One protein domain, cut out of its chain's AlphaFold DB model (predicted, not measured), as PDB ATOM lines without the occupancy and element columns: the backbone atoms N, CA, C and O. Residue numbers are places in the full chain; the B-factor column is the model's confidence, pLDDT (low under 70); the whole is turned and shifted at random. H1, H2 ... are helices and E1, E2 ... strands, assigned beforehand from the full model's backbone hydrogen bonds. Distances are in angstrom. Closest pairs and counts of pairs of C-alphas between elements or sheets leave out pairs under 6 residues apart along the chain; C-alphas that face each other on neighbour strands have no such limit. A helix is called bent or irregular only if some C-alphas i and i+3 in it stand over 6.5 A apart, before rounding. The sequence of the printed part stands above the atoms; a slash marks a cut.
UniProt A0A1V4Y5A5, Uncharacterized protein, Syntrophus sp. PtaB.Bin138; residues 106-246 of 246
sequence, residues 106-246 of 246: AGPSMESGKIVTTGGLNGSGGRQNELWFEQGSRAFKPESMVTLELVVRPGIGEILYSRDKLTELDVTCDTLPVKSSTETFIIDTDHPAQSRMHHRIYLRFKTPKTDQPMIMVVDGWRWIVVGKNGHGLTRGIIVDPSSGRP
ATOM      1  N   ALA A 106     256.179 218.428 299.138       62.19
ATOM      2  CA  ALA A 106     255.458 217.161 299.146       62.19
ATOM      3  C   ALA A 106     256.292 216.118 299.908       62.19
ATOM      4  O   ALA A 106     257.049 215.361 299.304       62.19
ATOM      5  N   GLY A 107     256.206 216.093 301.240       60.62
ATOM      6  CA  GLY A 107     256.979 215.145 302.040       60.62
ATOM      7  C   GLY A 107     256.630 215.119 303.533       60.62
ATOM      8  O   GLY A 107     256.002 216.042 304.044       60.62
ATOM      9  N   PRO A 108     257.060 214.063 304.251       51.12
ATOM     10  CA  PRO A 108     256.717 213.827 305.657       51.12
ATOM     11  C   PRO A 108     257.399 214.787 306.653       51.12
ATOM     12  O   PRO A 108     257.138 214.706 307.849       51.12
ATOM     13  N   SER A 109     258.299 215.676 306.213       58.03
ATOM     14  CA  SER A 109     259.169 216.450 307.114       58.03
ATOM     15  C   SER A 109     258.550 217.717 307.707       58.03
ATOM     16  O   SER A 109     259.106 218.264 308.662       58.03
ATOM     17  N   MET A 110     257.383 218.147 307.213       60.41
ATOM     18  CA  MET A 110     256.696 219.375 307.644       60.41
ATOM     19  C   MET A 110     256.234 219.358 309.112       60.41
ATOM     20  O   MET A 110     256.033 220.424 309.693       60.41
ATOM     21  N   GLU A 111     256.082 218.173 309.714       53.16
ATOM     22  CA  GLU A 111     255.649 218.010 311.112       53.16
ATOM     23  C   GLU A 111     256.806 218.104 312.120       53.16
ATOM     24  O   GLU A 111     256.591 218.343 313.307       53.16
ATOM     25  N   SER A 112     258.051 217.943 311.663       57.91
ATOM     26  CA  SER A 112     259.228 217.984 312.534       57.91
ATOM     27  C   SER A 112     259.743 219.418 312.692       57.91
ATOM     28  O   SER A 112     259.691 220.201 311.750       57.91
ATOM     29  N   GLY A 113     260.281 219.777 313.864       71.81
ATOM     30  CA  GLY A 113     260.813 221.117 314.185       71.81
ATOM     31  C   GLY A 113     262.027 221.584 313.360       71.81
ATOM     32  O   GLY A 113     262.764 222.464 313.802       71.81
ATOM     33  N   LYS A 114     262.256 220.988 312.188       86.56
ATOM     34  CA  LYS A 114     263.285 221.361 311.227       86.56
ATOM     35  C   LYS A 114     262.871 222.583 310.407       86.56
ATOM     36  O   LYS A 114     261.697 222.927 310.276       86.56
ATOM     37  N   ILE A 115     263.881 223.223 309.833       90.81
ATOM     38  CA  ILE A 115     263.740 224.238 308.796       90.81
ATOM     39  C   ILE A 115     263.896 223.548 307.452       90.81
ATOM     40  O   ILE A 115     264.916 222.897 307.231       90.81
ATOM     41  N   VAL A 116     262.911 223.706 306.571       91.56
ATOM     42  CA  VAL A 116     262.886 223.068 305.248       91.56
ATOM     43  C   VAL A 116     262.915 224.122 304.155       91.56
ATOM     44  O   VAL A 116     262.287 225.166 304.296       91.56
ATOM     45  N   THR A 117     263.610 223.865 303.051       91.25
ATOM     46  CA  THR A 117     263.602 224.767 301.897       91.25
ATOM     47  C   THR A 117     263.603 224.019 300.583       91.25
ATOM     48  O   THR A 117     264.337 223.050 300.412       91.25
ATOM     49  N   THR A 118     262.787 224.518 299.656       88.12
ATOM     50  CA  THR A 118     262.485 223.862 298.378       88.12
ATOM     51  C   THR A 118     262.971 224.641 297.157       88.12
ATOM     52  O   THR A 118     263.142 224.060 296.088       88.12
ATOM     53  N   GLY A 119     263.189 225.951 297.296       87.69
ATOM     54  CA  GLY A 119     263.794 226.793 296.262       87.69
ATOM     55  C   GLY A 119     265.237 227.165 296.593       87.69
ATOM     56  O   GLY A 119     265.595 227.285 297.766       87.69
ATOM     57  N   GLY A 120     266.059 227.391 295.569       90.88
ATOM     58  CA  GLY A 120     267.402 227.916 295.786       90.88
ATOM     59  C   GLY A 120     267.403 229.374 296.244       90.88
ATOM     60  O   GLY A 120     266.421 230.112 296.098       90.88
ATOM     61  N   LEU A 121     268.536 229.809 296.793       94.00
ATOM     62  CA  LEU A 121     268.760 231.198 297.187       94.00
ATOM     63  C   LEU A 121     268.511 232.124 295.988       94.00
ATOM     64  O   LEU A 121     268.988 231.855 294.881       94.00
ATOM     65  N   ASN A 122     267.746 233.200 296.199       94.94
ATOM     66  CA  ASN A 122     267.339 234.127 295.138       94.94
ATOM     67  C   ASN A 122     266.682 233.436 293.925       94.94
ATOM     68  O   ASN A 122     266.739 233.966 292.821       94.94
ATOM     69  N   GLY A 123     266.069 232.260 294.105       90.25
ATOM     70  CA  GLY A 123     265.396 231.512 293.035       90.25
ATOM     71  C   GLY A 123     266.325 230.744 292.096       90.25
ATOM     72  O   GLY A 123     265.854 230.149 291.129       90.25
ATOM     73  N   SER A 124     267.633 230.733 292.361       88.12
ATOM     74  CA  SER A 124     268.578 229.970 291.540       88.12
ATOM     75  C   SER A 124     268.275 228.469 291.572       88.12
ATOM     76  O   SER A 124     267.762 227.939 292.555       88.12
ATOM     77  N   GLY A 125     268.527 227.791 290.453       83.06
ATOM     78  CA  GLY A 125     268.183 226.376 290.279       83.06
ATOM     79  C   GLY A 125     266.688 226.085 290.102       83.06
ATOM     80  O   GLY A 125     266.338 224.961 289.747       83.06
ATOM     81  N   GLY A 126     265.810 227.077 290.286       82.38
ATOM     82  CA  GLY A 126     264.361 226.892 290.255       82.38
ATOM     83  C   GLY A 126     263.843 226.036 291.416       82.38
ATOM     84  O   GLY A 126     264.593 225.599 292.290       82.38
ATOM     85  N   ARG A 127     262.529 225.798 291.439       81.12
ATOM     86  CA  ARG A 127     261.918 224.857 292.384       81.12
ATOM     87  C   ARG A 127     262.031 223.431 291.858       81.12
ATOM     88  O   ARG A 127     261.607 223.155 290.740       81.12
ATOM     89  N   GLN A 128     262.517 222.529 292.704       80.25
ATOM     90  CA  GLN A 128     262.652 221.104 292.403       80.25
ATOM     91  C   GLN A 128     261.759 220.312 293.368       80.25
ATOM     92  O   GLN A 128     261.787 220.549 294.572       80.25
ATOM     93  N   ASN A 129     260.928 219.399 292.861       80.88
ATOM     94  CA  ASN A 129     260.008 218.617 293.708       80.88
ATOM     95  C   ASN A 129     260.654 217.316 294.211       80.88
ATOM     96  O   ASN A 129     260.141 216.653 295.111       80.88
ATOM     97  N   GLU A 130     261.754 216.924 293.582       86.69
ATOM     98  CA  GLU A 130     262.513 215.710 293.839       86.69
ATOM     99  C   GLU A 130     263.638 215.891 294.865       86.69
ATOM    100  O   GLU A 130     264.255 214.899 295.253       86.69
ATOM    101  N   LEU A 131     263.903 217.128 295.301       89.88
ATOM    102  CA  LEU A 131     264.910 217.439 296.311       89.88
ATOM    103  C   LEU A 131     264.520 218.638 297.175       89.88
ATOM    104  O   LEU A 131     263.799 219.528 296.732       89.88
ATOM    105  N   TRP A 132     265.017 218.666 298.408       91.50
ATOM    106  CA  TRP A 132     264.889 219.803 299.320       91.50
ATOM    107  C   TRP A 132     265.987 219.772 300.382       91.50
ATOM    108  O   TRP A 132     266.610 218.740 300.632       91.50
ATOM    109  N   PHE A 133     266.203 220.907 301.038       93.00
ATOM    110  CA  PHE A 133     267.144 221.022 302.144       93.00
ATOM    111  C   PHE A 133     266.426 221.018 303.490       93.00
ATOM    112  O   PHE A 133     265.371 221.636 303.631       93.00
ATOM    113  N   GLU A 134     267.029 220.382 304.492       92.69
ATOM    114  CA  GLU A 134     266.609 220.430 305.890       92.69
ATOM    115  C   GLU A 134     267.772 220.854 306.798       92.69
ATOM    116  O   GLU A 134     268.929 220.493 306.583       92.69
ATOM    117  N   GLN A 135     267.472 221.614 307.848       92.06
ATOM    118  CA  GLN A 135     268.443 221.980 308.881       92.06
ATOM    119  C   GLN A 135     267.766 222.105 310.251       92.06
ATOM    120  O   GLN A 135     266.603 222.497 310.357       92.06
ATOM    121  N   GLY A 136     268.498 221.791 311.321       90.00
ATOM    122  CA  GLY A 136     267.957 221.780 312.689       90.00
ATOM    123  C   GLY A 136     267.833 223.155 313.356       90.00
ATOM    124  O   GLY A 136     267.277 223.269 314.443       90.00
ATOM    125  N   SER A 137     268.377 224.216 312.763       91.00
ATOM    126  CA  SER A 137     268.366 225.567 313.336       91.00
ATOM    127  C   SER A 137     268.292 226.616 312.240       91.00
ATOM    128  O   SER A 137     268.803 226.400 311.146       91.00
ATOM    129  N   ARG A 138     267.662 227.764 312.518       90.50
ATOM    130  CA  ARG A 138     267.551 228.869 311.547       90.50
ATOM    131  C   ARG A 138     268.875 229.588 311.317       90.50
ATOM    132  O   ARG A 138     269.171 229.946 310.184       90.50
ATOM    133  N   ALA A 139     269.640 229.786 312.384       93.62
ATOM    134  CA  ALA A 139     270.916 230.483 312.368       93.62
ATOM    135  C   ALA A 139     271.958 229.697 313.162       93.62
ATOM    136  O   ALA A 139     271.618 229.012 314.130       93.62
ATOM    137  N   PHE A 140     273.212 229.824 312.747       95.25
ATOM    138  CA  PHE A 140     274.355 229.142 313.340       95.25
ATOM    139  C   PHE A 140     275.388 230.147 313.841       95.25
ATOM    140  O   PHE A 140     275.507 231.256 313.313       95.25
ATOM    141  N   LYS A 141     276.166 229.742 314.849       95.88
ATOM    142  CA  LYS A 141     277.263 230.558 315.373       95.88
ATOM    143  C   LYS A 141     278.395 230.651 314.339       95.88
ATOM    144  O   LYS A 141     278.602 229.688 313.590       95.88
ATOM    145  N   PRO A 142     279.150 231.759 314.301       96.69
ATOM    146  CA  PRO A 142     280.409 231.820 313.566       96.69
ATOM    147  C   PRO A 142     281.373 230.713 314.012       96.69
ATOM    148  O   PRO A 142     281.345 230.304 315.174       96.69
ATOM    149  N   GLU A 143     282.211 230.239 313.092       96.31
ATOM    150  CA  GLU A 143     283.247 229.217 313.330       96.31
ATOM    151  C   GLU A 143     282.742 227.890 313.932       96.31
ATOM    152  O   GLU A 143     283.513 227.134 314.525       96.31
ATOM    153  N   SER A 144     281.454 227.575 313.764       96.19
ATOM    154  CA  SER A 144     280.845 226.334 314.247       96.19
ATOM    155  C   SER A 144     280.645 225.324 313.123       96.19
ATOM    156  O   SER A 144     280.446 225.684 311.961       96.19
ATOM    157  N   MET A 145     280.696 224.040 313.477       97.00
ATOM    158  CA  MET A 145     280.345 222.972 312.546       97.00
ATOM    159  C   MET A 145     278.833 222.936 312.350       97.00
ATOM    160  O   MET A 145     278.073 222.852 313.315       97.00
ATOM    161  N   VAL A 146     278.419 222.953 311.091       95.56
ATOM    162  CA  VAL A 146     277.025 222.899 310.662       95.56
ATOM    163  C   VAL A 146     276.798 221.619 309.881       95.56
ATOM    164  O   VAL A 146     277.667 221.190 309.127       95.56
ATOM    165  N   THR A 147     275.617 221.030 310.052       96.25
ATOM    166  CA  THR A 147     275.118 219.943 309.212       96.25
ATOM    167  C   THR A 147     273.880 220.428 308.474       96.25
ATOM    168  O   THR A 147     272.878 220.790 309.093       96.25
ATOM    169  N   LEU A 148     273.973 220.440 307.150       96.38
ATOM    170  CA  LEU A 148     272.873 220.677 306.230       96.38
ATOM    171  C   LEU A 148     272.486 219.335 305.606       96.38
ATOM    172  O   LEU A 148     273.336 218.633 305.063       96.38
ATOM    173  N   GLU A 149     271.212 218.975 305.683       95.50
ATOM    174  CA  GLU A 149     270.693 217.755 305.071       95.50
ATOM    175  C   GLU A 149     270.122 218.097 303.696       95.50
ATOM    176  O   GLU A 149     269.235 218.940 303.583       95.50
ATOM    177  N   LEU A 150     270.607 217.437 302.650       95.31
ATOM    178  CA  LEU A 150     269.984 217.438 301.334       95.31
ATOM    179  C   LEU A 150     269.207 216.130 301.178       95.31
ATOM    180  O   LEU A 150     269.786 215.042 301.185       95.31
ATOM    181  N   VAL A 151     267.888 216.236 301.059       93.69
ATOM    182  CA  VAL A 151     267.002 215.097 300.833       93.69
ATOM    183  C   VAL A 151     266.703 214.996 299.348       93.69
ATOM    184  O   VAL A 151     266.317 215.988 298.736       93.69
ATOM    185  N   VAL A 152     266.883 213.810 298.769       93.56
ATOM    186  CA  VAL A 152     266.729 213.575 297.326       93.56
ATOM    187  C   VAL A 152     265.962 212.293 297.041       93.56
ATOM    188  O   VAL A 152     266.052 211.324 297.798       93.56
ATOM    189  N   ARG A 153     265.227 212.259 295.931       92.12
ATOM    190  CA  ARG A 153     264.729 211.012 295.334       92.12
ATOM    191  C   ARG A 153     265.855 210.288 294.576       92.12
ATOM    192  O   ARG A 153     266.792 210.950 294.135       92.12
ATOM    193  N   PRO A 154     265.785 208.955 294.417       92.50
ATOM    194  CA  PRO A 154     266.695 208.243 293.522       92.50
ATOM    195  C   PRO A 154     266.460 208.653 292.059       92.50
ATOM    196  O   PRO A 154     265.359 209.079 291.700       92.50
ATOM    197  N   GLY A 155     267.468 208.467 291.210       91.31
ATOM    198  CA  GLY A 155     267.358 208.643 289.760       91.31
ATOM    199  C   GLY A 155     267.356 210.099 289.289       91.31
ATOM    200  O   GLY A 155     266.805 210.398 288.230       91.31
ATOM    201  N   ILE A 156     267.877 211.028 290.097       90.31
ATOM    202  CA  ILE A 156     267.882 212.458 289.765       90.31
ATOM    203  C   ILE A 156     269.205 212.908 289.124       90.31
ATOM    204  O   ILE A 156     269.357 214.103 288.857       90.31
ATOM    205  N   GLY A 157     270.121 211.977 288.832       93.06
ATOM    206  CA  GLY A 157     271.445 212.226 288.265       93.06
ATOM    207  C   GLY A 157     272.581 212.244 289.295       93.06
ATOM    208  O   GLY A 157     272.547 211.538 290.304       93.06
ATOM    209  N   GLU A 158     273.595 213.072 289.054       95.00
ATOM    210  CA  GLU A 158     274.751 213.224 289.944       95.00
ATOM    211  C   GLU A 158     274.744 214.591 290.620       95.00
ATOM    212  O   GLU A 158     274.413 215.609 290.008       95.00
ATOM    213  N   ILE A 159     275.142 214.632 291.888       96.19
ATOM    214  CA  ILE A 159     275.255 215.872 292.653       96.19
ATOM    215  C   ILE A 159     276.714 216.097 293.005       96.19
ATOM    216  O   ILE A 159     277.377 215.205 293.523       96.19
ATOM    217  N   LEU A 160     277.206 217.301 292.745       96.19
ATOM    218  CA  LEU A 160     278.583 217.699 292.966       96.19
ATOM    219  C   LEU A 160     278.655 218.831 293.987       96.19
ATOM    220  O   LEU A 160     277.954 219.837 293.868       96.19
ATOM    221  N   TYR A 161     279.572 218.693 294.939       96.94
ATOM    222  CA  TYR A 161     279.990 219.770 295.831       96.94
ATOM    223  C   TYR A 161     281.498 219.968 295.743       96.94
ATOM    224  O   TYR A 161     282.259 219.002 295.740       96.94
ATOM    225  N   SER A 162     281.922 221.229 295.684       94.56
ATOM    226  CA  SER A 162     283.334 221.599 295.606       94.56
ATOM    227  C   SER A 162     283.878 221.982 296.981       94.56
ATOM    228  O   SER A 162     283.215 222.691 297.741       94.56
ATOM    229  N   ARG A 163     285.083 221.511 297.311       93.12
ATOM    230  CA  ARG A 163     285.743 221.744 298.606       93.12
ATOM    231  C   ARG A 163     286.288 223.167 298.747       93.12
ATOM    232  O   ARG A 163     286.413 223.649 299.864       93.12
ATOM    233  N   ASP A 164     286.591 223.847 297.647       92.38
ATOM    234  CA  ASP A 164     287.095 225.229 297.644       92.38
ATOM    235  C   ASP A 164     286.043 226.260 298.091       92.38
ATOM    236  O   ASP A 164     286.392 227.335 298.578       92.38
ATOM    237  N   LYS A 165     284.753 225.925 297.977       88.00
ATOM    238  CA  LYS A 165     283.641 226.813 298.346       88.00
ATOM    239  C   LYS A 165     283.307 226.801 299.838       88.00
ATOM    240  O   LYS A 165     282.675 227.740 300.317       88.00
ATOM    241  N   LEU A 166     283.679 225.749 300.571       93.31
ATOM    242  CA  LEU A 166     283.276 225.541 301.965       93.31
ATOM    243  C   LEU A 166     284.441 225.032 302.816       93.31
ATOM    244  O   LEU A 166     285.092 224.042 302.494       93.31
ATOM    245  N   THR A 167     284.671 225.684 303.956       94.44
ATOM    246  CA  THR A 167     285.732 225.293 304.894       94.44
ATOM    247  C   THR A 167     285.385 223.981 305.595       94.44
ATOM    248  O   THR A 167     284.277 223.830 306.108       94.44
ATOM    249  N   GLU A 168     286.349 223.052 305.653       95.50
ATOM    250  CA  GLU A 168     286.204 221.743 306.315       95.50
ATOM    251  C   GLU A 168     284.980 220.947 305.810       95.50
ATOM    252  O   GLU A 168     284.286 220.296 306.590       95.50
ATOM    253  N   LEU A 169     284.696 221.021 304.501       97.31
ATOM    254  CA  LEU A 169     283.587 220.292 303.891       97.31
ATOM    255  C   LEU A 169     283.805 218.773 303.940       97.31
ATOM    256  O   LEU A 169     284.805 218.250 303.435       97.31
ATOM    257  N   ASP A 170     282.798 218.086 304.461       97.56
ATOM    258  CA  ASP A 170     282.607 216.647 304.419       97.56
ATOM    259  C   ASP A 170     281.192 216.311 303.931       97.56
ATOM    260  O   ASP A 170     280.232 217.035 304.214       97.56
ATOM    261  N   VAL A 171     281.067 215.222 303.174       98.12
ATOM    262  CA  VAL A 171     279.803 214.789 302.575       98.12
ATOM    263  C   VAL A 171     279.623 213.299 302.795       98.12
ATOM    264  O   VAL A 171     280.447 212.498 302.358       98.12
ATOM    265  N   THR A 172     278.518 212.920 303.432       98.00
ATOM    266  CA  THR A 172     278.221 211.518 303.740       98.00
ATOM    267  C   THR A 172     276.794 211.138 303.361       98.00
ATOM    268  O   THR A 172     275.873 211.958 303.374       98.00
ATOM    269  N   CYS A 173     276.602 209.873 302.992       97.88
ATOM    270  CA  CYS A 173     275.292 209.271 302.777       97.88
ATOM    271  C   CYS A 173     275.397 207.756 302.977       97.88
ATOM    272  O   CYS A 173     276.249 207.114 302.372       97.88
ATOM    273  N   ASP A 174     274.502 207.172 303.772       96.31
ATOM    274  CA  ASP A 174     274.530 205.725 304.054       96.31
ATOM    275  C   ASP A 174     273.936 204.873 302.922       96.31
ATOM    276  O   ASP A 174     274.041 203.646 302.915       96.31
ATOM    277  N   THR A 175     273.224 205.512 301.992       97.38
ATOM    278  CA  THR A 175     272.347 204.828 301.025       97.38
ATOM    279  C   THR A 175     272.671 205.147 299.569       97.38
ATOM    280  O   THR A 175     272.195 204.436 298.684       97.38
ATOM    281  N   LEU A 176     273.492 206.169 299.323       97.69
ATOM    282  CA  LEU A 176     273.992 206.548 298.006       97.69
ATOM    283  C   LEU A 176     275.520 206.459 297.993       97.69
ATOM    284  O   LEU A 176     276.147 206.836 298.987       97.69
ATOM    285  N   PRO A 177     276.138 206.014 296.889       97.50
ATOM    286  CA  PRO A 177     277.578 206.117 296.718       97.50
ATOM    287  C   PRO A 177     278.039 207.578 296.756       97.50
ATOM    288  O   PRO A 177     277.533 208.422 296.013       97.50
ATOM    289  N   VAL A 178     279.043 207.862 297.587       97.88
ATOM    290  CA  VAL A 178     279.733 209.158 297.630       97.88
ATOM    291  C   VAL A 178     281.187 208.948 297.224       97.88
ATOM    292  O   VAL A 178     281.955 208.286 297.921       97.88
ATOM    293  N   LYS A 179     281.576 209.511 296.080       97.50
ATOM    294  CA  LYS A 179     282.964 209.535 295.611       97.50
ATOM    295  C   LYS A 179     283.608 210.832 296.086       97.50
ATOM    296  O   LYS A 179     283.148 211.916 295.736       97.50
ATOM    297  N   SER A 180     284.676 210.723 296.869       96.69
ATOM    298  CA  SER A 180     285.459 211.870 297.333       96.69
ATOM    299  C   SER A 180     286.784 211.948 296.581       96.69
ATOM    300  O   SER A 180     287.500 210.955 296.476       96.69
ATOM    301  N   SER A 181     287.136 213.148 296.131       95.06
ATOM    302  CA  SER A 181     288.463 213.504 295.630       95.06
ATOM    303  C   SER A 181     289.077 214.620 296.487       95.06
ATOM    304  O   SER A 181     288.496 215.051 297.491       95.06
ATOM    305  N   THR A 182     290.262 215.094 296.100       93.56
ATOM    306  CA  THR A 182     290.918 216.261 296.710       93.56
ATOM    307  C   THR A 182     290.162 217.565 296.476       93.56
ATOM    308  O   THR A 182     290.312 218.491 297.267       93.56
ATOM    309  N   GLU A 183     289.344 217.644 295.427       94.50
ATOM    310  CA  GLU A 183     288.667 218.879 295.013       94.50
ATOM    311  C   GLU A 183     287.157 218.820 295.248       94.50
ATOM    312  O   GLU A 183     286.533 219.829 295.560       94.50
ATOM    313  N   THR A 184     286.556 217.638 295.127       96.62
ATOM    314  CA  THR A 184     285.102 217.497 295.027       96.62
ATOM    315  C   THR A 184     284.565 216.284 295.772       96.62
ATOM    316  O   THR A 184     285.270 215.306 296.034       96.62
ATOM    317  N   PHE A 185     283.269 216.347 296.060       97.75
ATOM    318  CA  PHE A 185     282.427 215.201 296.363       97.75
ATOM    319  C   PHE A 185     281.409 215.029 295.240       97.75
ATOM    320  O   PHE A 185     280.790 216.009 294.824       97.75
ATOM    321  N   ILE A 186     281.221 213.795 294.776       97.38
ATOM    322  CA  ILE A 186     280.204 213.422 293.790       97.38
ATOM    323  C   ILE A 186     279.298 212.365 294.419       97.38
ATOM    324  O   ILE A 186     279.776 211.317 294.854       97.38
ATOM    325  N   ILE A 187     277.998 212.644 294.465       97.69
ATOM    326  CA  ILE A 187     276.962 211.714 294.912       97.69
ATOM    327  C   ILE A 187     276.224 211.178 293.688       97.69
ATOM    328  O   ILE A 187     275.641 211.954 292.929       97.69
ATOM    329  N   ASP A 188     276.225 209.858 293.522       95.94
ATOM    330  CA  ASP A 188     275.491 209.171 292.459       95.94
ATOM    331  C   ASP A 188     274.089 208.813 292.965       95.94
ATOM    332  O   ASP A 188     273.938 207.981 293.864       95.94
ATOM    333  N   THR A 189     273.060 209.473 292.427       95.38
ATOM    334  CA  THR A 189     271.665 209.189 292.803       95.38
ATOM    335  C   THR A 189     271.007 208.149 291.894       95.38
ATOM    336  O   THR A 189     269.942 207.640 292.247       95.38
ATOM    337  N   ASP A 190     271.627 207.807 290.761       93.12
ATOM    338  CA  ASP A 190     271.104 206.849 289.781       93.12
ATOM    339  C   ASP A 190     271.408 205.398 290.192       93.12
ATOM    340  O   ASP A 190     270.643 204.487 289.866       93.12
ATOM    341  N   HIS A 191     272.469 205.182 290.977       94.44
ATOM    342  CA  HIS A 191     272.901 203.859 291.442       94.44
ATOM    343  C   HIS A 191     272.913 203.749 292.980       94.44
ATOM    344  O   HIS A 191     273.977 203.601 293.590       94.44
ATOM    345  N   PRO A 192     271.746 203.809 293.652       95.44
ATOM    346  CA  PRO A 192     271.678 203.733 295.107       95.44
ATOM    347  C   PRO A 192     272.180 202.381 295.635       95.44
ATOM    348  O   PRO A 192     271.806 201.320 295.138       95.44
ATOM    349  N   ALA A 193     272.968 202.412 296.713       95.19
ATOM    350  CA  ALA A 193     273.433 201.204 297.401       95.19
ATOM    351  C   ALA A 193     272.302 200.498 298.174       95.19
ATOM    352  O   ALA A 193     272.378 199.302 298.452       95.19
ATOM    353  N   GLN A 194     271.248 201.237 298.537       94.94
ATOM    354  CA  GLN A 194     270.048 200.715 299.187       94.94
ATOM    355  C   GLN A 194     268.799 201.330 298.557       94.94
ATOM    356  O   GLN A 194     268.729 202.545 298.401       94.94
ATOM    357  N   SER A 195     267.771 200.524 298.279       93.88
ATOM    358  CA  SER A 195     266.494 201.048 297.778       93.88
ATOM    359  C   SER A 195     265.775 201.867 298.854       93.88
ATOM    360  O   SER A 195     265.429 201.352 299.921       93.88
ATOM    361  N   ARG A 196     265.555 203.157 298.582       91.12
ATOM    362  CA  ARG A 196     264.807 204.088 299.436       91.12
ATOM    363  C   ARG A 196     263.980 205.029 298.565       91.12
ATOM    364  O   ARG A 196     264.376 205.372 297.460       91.12
ATOM    365  N   MET A 197     262.846 205.492 299.093       89.88
ATOM    366  CA  MET A 197     262.059 206.545 298.436       89.88
ATOM    367  C   MET A 197     262.774 207.904 298.491       89.88
ATOM    368  O   MET A 197     262.677 208.692 297.555       89.88
ATOM    369  N   HIS A 198     263.491 208.156 299.589       92.25
ATOM    370  CA  HIS A 198     264.295 209.353 299.792       92.25
ATOM    371  C   HIS A 198     265.636 208.977 300.420       92.25
ATOM    372  O   HIS A 198     265.691 208.156 301.339       92.25
ATOM    373  N   HIS A 199     266.693 209.626 299.950       94.75
ATOM    374  CA  HIS A 199     268.047 209.532 300.471       94.75
ATOM    375  C   HIS A 199     268.402 210.831 301.183       94.75
ATOM    376  O   HIS A 199     268.002 211.908 300.745       94.75
ATOM    377  N   ARG A 200     269.143 210.730 302.288       95.56
ATOM    378  CA  ARG A 200     269.618 211.889 303.051       95.56
ATOM    379  C   ARG A 200     271.123 211.997 302.903       95.56
ATOM    380  O   ARG A 200     271.848 211.102 303.331       95.56
ATOM    381  N   ILE A 201     271.556 213.073 302.265       97.62
ATOM    382  CA  ILE A 201     272.957 213.442 302.103       97.62
ATOM    383  C   ILE A 201     273.261 214.479 303.180       97.62
ATOM    384  O   ILE A 201     272.576 215.497 303.274       97.62
ATOM    385  N   TYR A 202     274.277 214.230 303.998       97.94
ATOM    386  CA  TYR A 202     274.699 215.143 305.050       97.94
ATOM    387  C   TYR A 202     275.904 215.940 304.564       97.94
ATOM    388  O   TYR A 202     276.969 215.381 304.315       97.94
ATOM    389  N   LEU A 203     275.726 217.252 304.440       98.12
ATOM    390  CA  LEU A 203     276.781 218.209 304.135       98.12
ATOM    391  C   LEU A 203     277.241 218.817 305.456       98.12
ATOM    392  O   LEU A 203     276.482 219.543 306.106       98.12
ATOM    393  N   ARG A 204     278.466 218.512 305.873       98.06
ATOM    394  CA  ARG A 204     279.055 219.041 307.099       98.06
ATOM    395  C   ARG A 204     280.181 220.004 306.750       98.06
ATOM    396  O   ARG A 204     281.080 219.645 306.012       98.06
ATOM    397  N   PHE A 205     280.131 221.223 307.268       97.75
ATOM    398  CA  PHE A 205     281.128 222.261 306.986       97.75
ATOM    399  C   PHE A 205     281.223 223.237 308.157       97.75
ATOM    400  O   PHE A 205     280.337 223.288 309.016       97.75
ATOM    401  N   LYS A 206     282.291 224.029 308.189       97.81
ATOM    402  CA  LYS A 206     282.503 225.069 309.195       97.81
ATOM    403  C   LYS A 206     282.006 226.418 308.692       97.81
ATOM    404  O   LYS A 206     282.320 226.824 307.573       97.81
ATOM    405  N   THR A 207     281.239 227.125 309.516       97.06
ATOM    406  CA  THR A 207     280.826 228.500 309.207       97.06
ATOM    407  C   THR A 207     282.013 229.460 309.283       97.06
ATOM    408  O   THR A 207     282.936 229.247 310.074       97.06
ATOM    409  N   PRO A 208     282.014 230.544 308.492       95.56
ATOM    410  CA  PRO A 208     283.078 231.531 308.536       95.56
ATOM    411  C   PRO A 208     283.093 232.274 309.872       95.56
ATOM    412  O   PRO A 208     282.093 232.350 310.597       95.56
ATOM    413  N   LYS A 209     284.234 232.895 310.155       95.38
ATOM    414  CA  LYS A 209     284.331 233.933 311.173       95.38
ATOM    415  C   LYS A 209     283.613 235.189 310.689       95.38
ATOM    416  O   LYS A 209     283.869 235.667 309.588       95.38
ATOM    417  N   THR A 210     282.742 235.736 311.526       92.75
ATOM    418  CA  THR A 210     282.059 237.008 311.278       92.75
ATOM    419  C   THR A 210     281.674 237.654 312.605       92.75
ATOM    420  O   THR A 210     281.377 236.960 313.578       92.75
ATOM    421  N   ASP A 211     281.686 238.981 312.648       92.69
ATOM    422  CA  ASP A 211     281.207 239.811 313.754       92.69
ATOM    423  C   ASP A 211     279.797 240.375 313.497       92.69
ATOM    424  O   ASP A 211     279.195 240.991 314.379       92.69
ATOM    425  N   GLN A 212     279.235 240.120 312.311       91.00
ATOM    426  CA  GLN A 212     277.911 240.574 311.892       91.00
ATOM    427  C   GLN A 212     277.076 239.422 311.311       91.00
ATOM    428  O   GLN A 212     277.634 238.492 310.719       91.00
ATOM    429  N   PRO A 213     275.735 239.465 311.440       91.56
ATOM    430  CA  PRO A 213     274.865 238.502 310.780       91.56
ATOM    431  C   PRO A 213     275.030 238.525 309.257       91.56
ATOM    432  O   PRO A 213     275.024 239.591 308.639       91.56
ATOM    433  N   MET A 214     275.125 237.347 308.647       91.00
ATOM    434  CA  MET A 214     275.262 237.184 307.199       91.00
ATOM    435  C   MET A 214     274.559 235.919 306.701       91.00
ATOM    436  O   MET A 214     274.239 235.021 307.479       91.00
ATOM    437  N   ILE A 215     274.357 235.832 305.385       91.31
ATOM    438  CA  ILE A 215     274.047 234.572 304.708       91.31
ATOM    439  C   ILE A 215     275.326 234.067 304.039       91.31
ATOM    440  O   ILE A 215     275.879 234.731 303.168       91.31
ATOM    441  N   MET A 216     275.786 232.890 304.452       94.12
ATOM    442  CA  MET A 216     276.796 232.112 303.741       94.12
ATOM    443  C   MET A 216     276.106 231.289 302.652       94.12
ATOM    444  O   MET A 216     275.097 230.644 302.924       94.12
ATOM    445  N   VAL A 217     276.636 231.293 301.432       94.06
ATOM    446  CA  VAL A 217     276.081 230.495 300.333       94.06
ATOM    447  C   VAL A 217     276.746 229.123 300.317       94.06
ATOM    448  O   VAL A 217     277.956 229.016 300.156       94.06
ATOM    449  N   VAL A 218     275.946 228.079 300.478       95.06
ATOM    450  CA  VAL A 218     276.297 226.701 300.136       95.06
ATOM    451  C   VAL A 218     275.848 226.477 298.702       95.06
ATOM    452  O   VAL A 218     274.679 226.691 298.389       95.06
ATOM    453  N   ASP A 219     276.766 226.072 297.836       93.31
ATOM    454  CA  ASP A 219     276.502 225.887 296.413       93.31
ATOM    455  C   ASP A 219     276.996 224.513 295.959       93.31
ATOM    456  O   ASP A 219     278.143 224.131 296.209       93.31
ATOM    457  N   GLY A 220     276.108 223.778 295.303       93.75
ATOM    458  CA  GLY A 220     276.387 222.520 294.631       93.75
ATOM    459  C   GLY A 220     275.856 222.547 293.205       93.75
ATOM    460  O   GLY A 220     275.163 223.473 292.792       93.75
ATOM    461  N   TRP A 221     276.150 221.510 292.440       93.38
ATOM    462  CA  TRP A 221     275.654 221.372 291.079       93.38
ATOM    463  C   TRP A 221     275.009 220.011 290.889       93.38
ATOM    464  O   TRP A 221     275.603 218.994 291.235       93.38
ATOM    465  N   ARG A 222     273.809 219.983 290.314       92.44
ATOM    466  CA  ARG A 222     273.166 218.745 289.879       92.44
ATOM    467  C   ARG A 222     273.349 218.575 288.378       92.44
ATOM    468  O   ARG A 222     272.879 219.405 287.602       92.44
ATOM    469  N   TRP A 223     273.955 217.465 287.978       89.94
ATOM    470  CA  TRP A 223     273.986 216.984 286.603       89.94
ATOM    471  C   TRP A 223     272.821 216.033 286.361       89.94
ATOM    472  O   TRP A 223     272.702 215.005 287.017       89.94
ATOM    473  N   ILE A 224     271.978 216.355 285.385       81.62
ATOM    474  CA  ILE A 224     270.921 215.473 284.900       81.62
ATOM    475  C   ILE A 224     271.503 214.688 283.724       81.62
ATOM    476  O   ILE A 224     271.671 215.215 282.620       81.62
ATOM    477  N   VAL A 225     271.838 213.424 283.986       69.06
ATOM    478  CA  VAL A 225     272.503 212.530 283.025       69.06
ATOM    479  C   VAL A 225     271.666 212.389 281.749       69.06
ATOM    480  O   VAL A 225     272.177 212.517 280.632       69.06
ATOM    481  N   VAL A 226     270.351 212.220 281.902       63.22
ATOM    482  CA  VAL A 226     269.401 212.188 280.785       63.22
ATOM    483  C   VAL A 226     269.146 213.614 280.286       63.22
ATOM    484  O   VAL A 226     268.464 214.404 280.930       63.22
ATOM    485  N   GLY A 227     269.694 213.943 279.116       60.94
ATOM    486  CA  GLY A 227     269.525 215.255 278.476       60.94
ATOM    487  C   GLY A 227     270.710 216.213 278.626       60.94
ATOM    488  O   GLY A 227     270.648 217.300 278.063       60.94
ATOM    489  N   LYS A 228     271.793 215.808 279.315       69.25
ATOM    490  CA  LYS A 228     273.051 216.578 279.460       69.25
ATOM    491  C   LYS A 228     272.849 218.018 279.952       69.25
ATOM    492  O   LYS A 228     273.549 218.932 279.526       69.25
ATOM    493  N   ASN A 229     271.899 218.206 280.858       82.75
ATOM    494  CA  ASN A 229     271.601 219.498 281.465       82.75
ATOM    495  C   ASN A 229     271.942 219.464 282.954       82.75
ATOM    496  O   ASN A 229     272.219 218.412 283.525       82.75
ATOM    497  N   GLY A 230     271.919 220.620 283.602       85.69
ATOM    498  CA  GLY A 230     272.132 220.705 285.035       85.69
ATOM    499  C   GLY A 230     271.660 222.033 285.590       85.69
ATOM    500  O   GLY A 230     271.284 222.935 284.840       85.69
ATOM    501  N   HIS A 231     271.659 222.133 286.910       88.81
ATOM    502  CA  HIS A 231     271.362 223.377 287.598       88.81
ATOM    503  C   HIS A 231     272.092 223.460 288.935       88.81
ATOM    504  O   HIS A 231     272.435 222.445 289.549       88.81
ATOM    505  N   GLY A 232     272.312 224.696 289.384       90.50
ATOM    506  CA  GLY A 232     272.875 224.974 290.697       90.50
ATOM    507  C   GLY A 232     271.907 224.595 291.815       90.50
ATOM    508  O   GLY A 232     270.698 224.790 291.702       90.50
ATOM    509  N   LEU A 233     272.460 224.077 292.903       92.69
ATOM    510  CA  LEU A 233     271.785 223.798 294.162       92.69
ATOM    511  C   LEU A 233     272.321 224.788 295.190       92.69
ATOM    512  O   LEU A 233     273.302 224.503 295.879       92.69
ATOM    513  N   THR A 234     271.705 225.963 295.276       93.31
ATOM    514  CA  THR A 234     272.162 226.991 296.212       93.31
ATOM    515  C   THR A 234     271.305 227.018 297.469       93.31
ATOM    516  O   THR A 234     270.081 226.876 297.438       93.31
ATOM    517  N   ARG A 235     271.959 227.255 298.600       94.31
ATOM    518  CA  ARG A 235     271.330 227.392 299.905       94.31
ATOM    519  C   ARG A 235     272.018 228.495 300.693       94.31
ATOM    520  O   ARG A 235     273.223 228.467 300.900       94.31
ATOM    521  N   GLY A 236     271.246 229.444 301.199       94.69
ATOM    522  CA  GLY A 236     271.698 230.401 302.197       94.69
ATOM    523  C   GLY A 236     271.703 229.795 303.604       94.69
ATOM    524  O   GLY A 236     270.684 229.293 304.075       94.69
ATOM    525  N   ILE A 237     272.824 229.883 304.303       95.81
ATOM    526  CA  ILE A 237     272.971 229.520 305.711       95.81
ATOM    527  C   ILE A 237     273.154 230.802 306.510       95.81
ATOM    528  O   ILE A 237     274.112 231.542 306.292       95.81
ATOM    529  N   ILE A 238     272.228 231.082 307.429       95.44
ATOM    530  CA  ILE A 238     272.326 232.263 308.287       95.44
ATOM    531  C   ILE A 238     273.408 232.000 309.333       95.44
ATOM    532  O   ILE A 238     273.301 231.067 310.131       95.44
ATOM    533  N   VAL A 239     274.434 232.844 309.339       95.44
ATOM    534  CA  VAL A 239     275.480 232.866 310.360       95.44
ATOM    535  C   VAL A 239     275.279 234.129 311.177       95.44
ATOM    536  O   VAL A 239     275.329 235.229 310.632       95.44
ATOM    537  N   ASP A 240     275.011 233.977 312.471       93.81
ATOM    538  CA  ASP A 240     274.668 235.085 313.358       93.81
ATOM    539  C   ASP A 240     275.461 234.988 314.676       93.81
ATOM    540  O   ASP A 240     275.265 234.034 315.436       93.81
ATOM    541  N   PRO A 241     276.331 235.965 314.993       91.00
ATOM    542  CA  PRO A 241     277.079 236.012 316.255       91.00
ATOM    543  C   PRO A 241     276.211 236.071 317.521       91.00
ATOM    544  O   PRO A 241     276.689 235.763 318.615       91.00
ATOM    545  N   SER A 242     274.947 236.489 317.399       87.19
ATOM    546  CA  SER A 242     273.978 236.513 318.497       87.19
ATOM    547  C   SER A 242     273.242 235.183 318.688       87.19
ATOM    548  O   SER A 242     272.633 234.973 319.738       87.19
ATOM    549  N   SER A 243     273.325 234.258 317.722       76.75
ATOM    550  CA  SER A 243     272.666 232.954 317.825       76.75
ATOM    551  C   SER A 243     273.183 232.168 319.035       76.75
ATOM    552  O   SER A 243     274.385 232.042 319.266       76.75
ATOM    553  N   GLY A 244     272.263 231.660 319.859       51.06
ATOM    554  CA  GLY A 244     272.595 230.916 321.077       51.06
ATOM    555  C   GLY A 244     273.123 231.765 322.240       51.06
ATOM    556  O   GLY A 244     273.814 231.210 323.099       51.06
ATOM    557  N   ARG A 245     272.831 233.073 322.270       35.12
ATOM    558  CA  ARG A 245     272.706 233.826 323.528       35.12
ATOM    559  C   ARG A 245     271.254 233.677 324.025       35.12
ATOM    560  O   ARG A 245     270.364 233.767 323.180       35.12
ATOM    561  N   PRO A 246     271.032 233.352 325.312       33.88
ATOM    562  CA  PRO A 246     269.690 233.242 325.884       33.88
ATOM    563  C   PRO A 246     268.920 234.565 325.814       33.88
ATOM    564  O   PRO A 246     269.581 235.631 325.796       33.88
TER     565      PRO A 246
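Overview. This is residues 106 to 246 of the 246 residues of an uncharacterized protein of Syntrophus sp. PtaB.Bin138 (UniProt A0A1V4Y5A5). Two twisted sheets of five strands lie face to face as a sandwich, E1 E2 E3 E8 E5 in one layer and E6 E7 E4 E9 E10 in the other. The long hairpin of E9 and E10 forms one side of the second sheet, and the small helix H1 lies outside the sandwich, near E1. The printed part has 141 residues, with one named helix, H1, then ten named strands, E1 to E10; both sheets, in the orders just given, are antiparallel. The class is mostly strand, though under half of the residues are in named elements. The whole is compact, with a radius of gyration of the C-alphas of 15.0 A and spans of 46 by 38 by 28 A.

Arrangement. Look first at H1, residues 108 to 111, only just irregular, with C-alphas 108 and 111 7.0 A apart; it is too short for an O i to N i+4 pair, and its one O i to N i+3 pair is not within hydrogen-bond range. Its closest C-alphas to E1, residues 115 to 117, are those of Met 110 and Val 116, 7.6 A apart. Next come E2, residues 131 to 135, and E3, residues 145 to 152; E1 E2 E3 is a meander, each strand the antiparallel neighbour of the one before, with N 115 and O 135 at 2.9 A and N 134 and O 149 at 2.8 A. E3 pairs with E8, residues 199 to 206, at N 146 and O 205, 2.8 A, and E8 with the edge strand E5, residues 170 to 172, at N 170 and O 204, 2.8 A. In the other sheet, which is twisted, E6, residues 178 to 180, and E7, residues 184 to 188, are a hairpin, with N 179 and O 186 at 2.8 A. E7 and E4, residues 158 to 162, are antiparallel neighbours, with N 159 and O 187 within hydrogen-bond range at 2.9 A; E4 and E9, residues 214 to 224, are antiparallel neighbours too, with N 160 and O 221 at 2.8 A. E9 and E10, residues 229 to 239, are a hairpin, with N 216 and O 237 at 2.8 A. The facing parts of the sheets are 9.0 A centre to centre.

Along the chain. Find C-alpha 108, where H1 begins, at (256.717, 213.827, 305.657). E3 measures 22.5 A and E8 22.9 A. E9 runs 31.4 A from C-alpha 214 at (275.262, 237.184, 307.199), and E10 runs 32.1 A to C-alpha 239 at (275.480, 232.866, 310.360).

Size, cuts and confidence. The C-alphas farthest apart, of Gly 227 and Pro 246, are 50.7 A apart. The printed part has no cut, and E1 to E2 is the long link. Residues 106 to 112, 225 to 228 and 244 to 246 have pLDDT under 70.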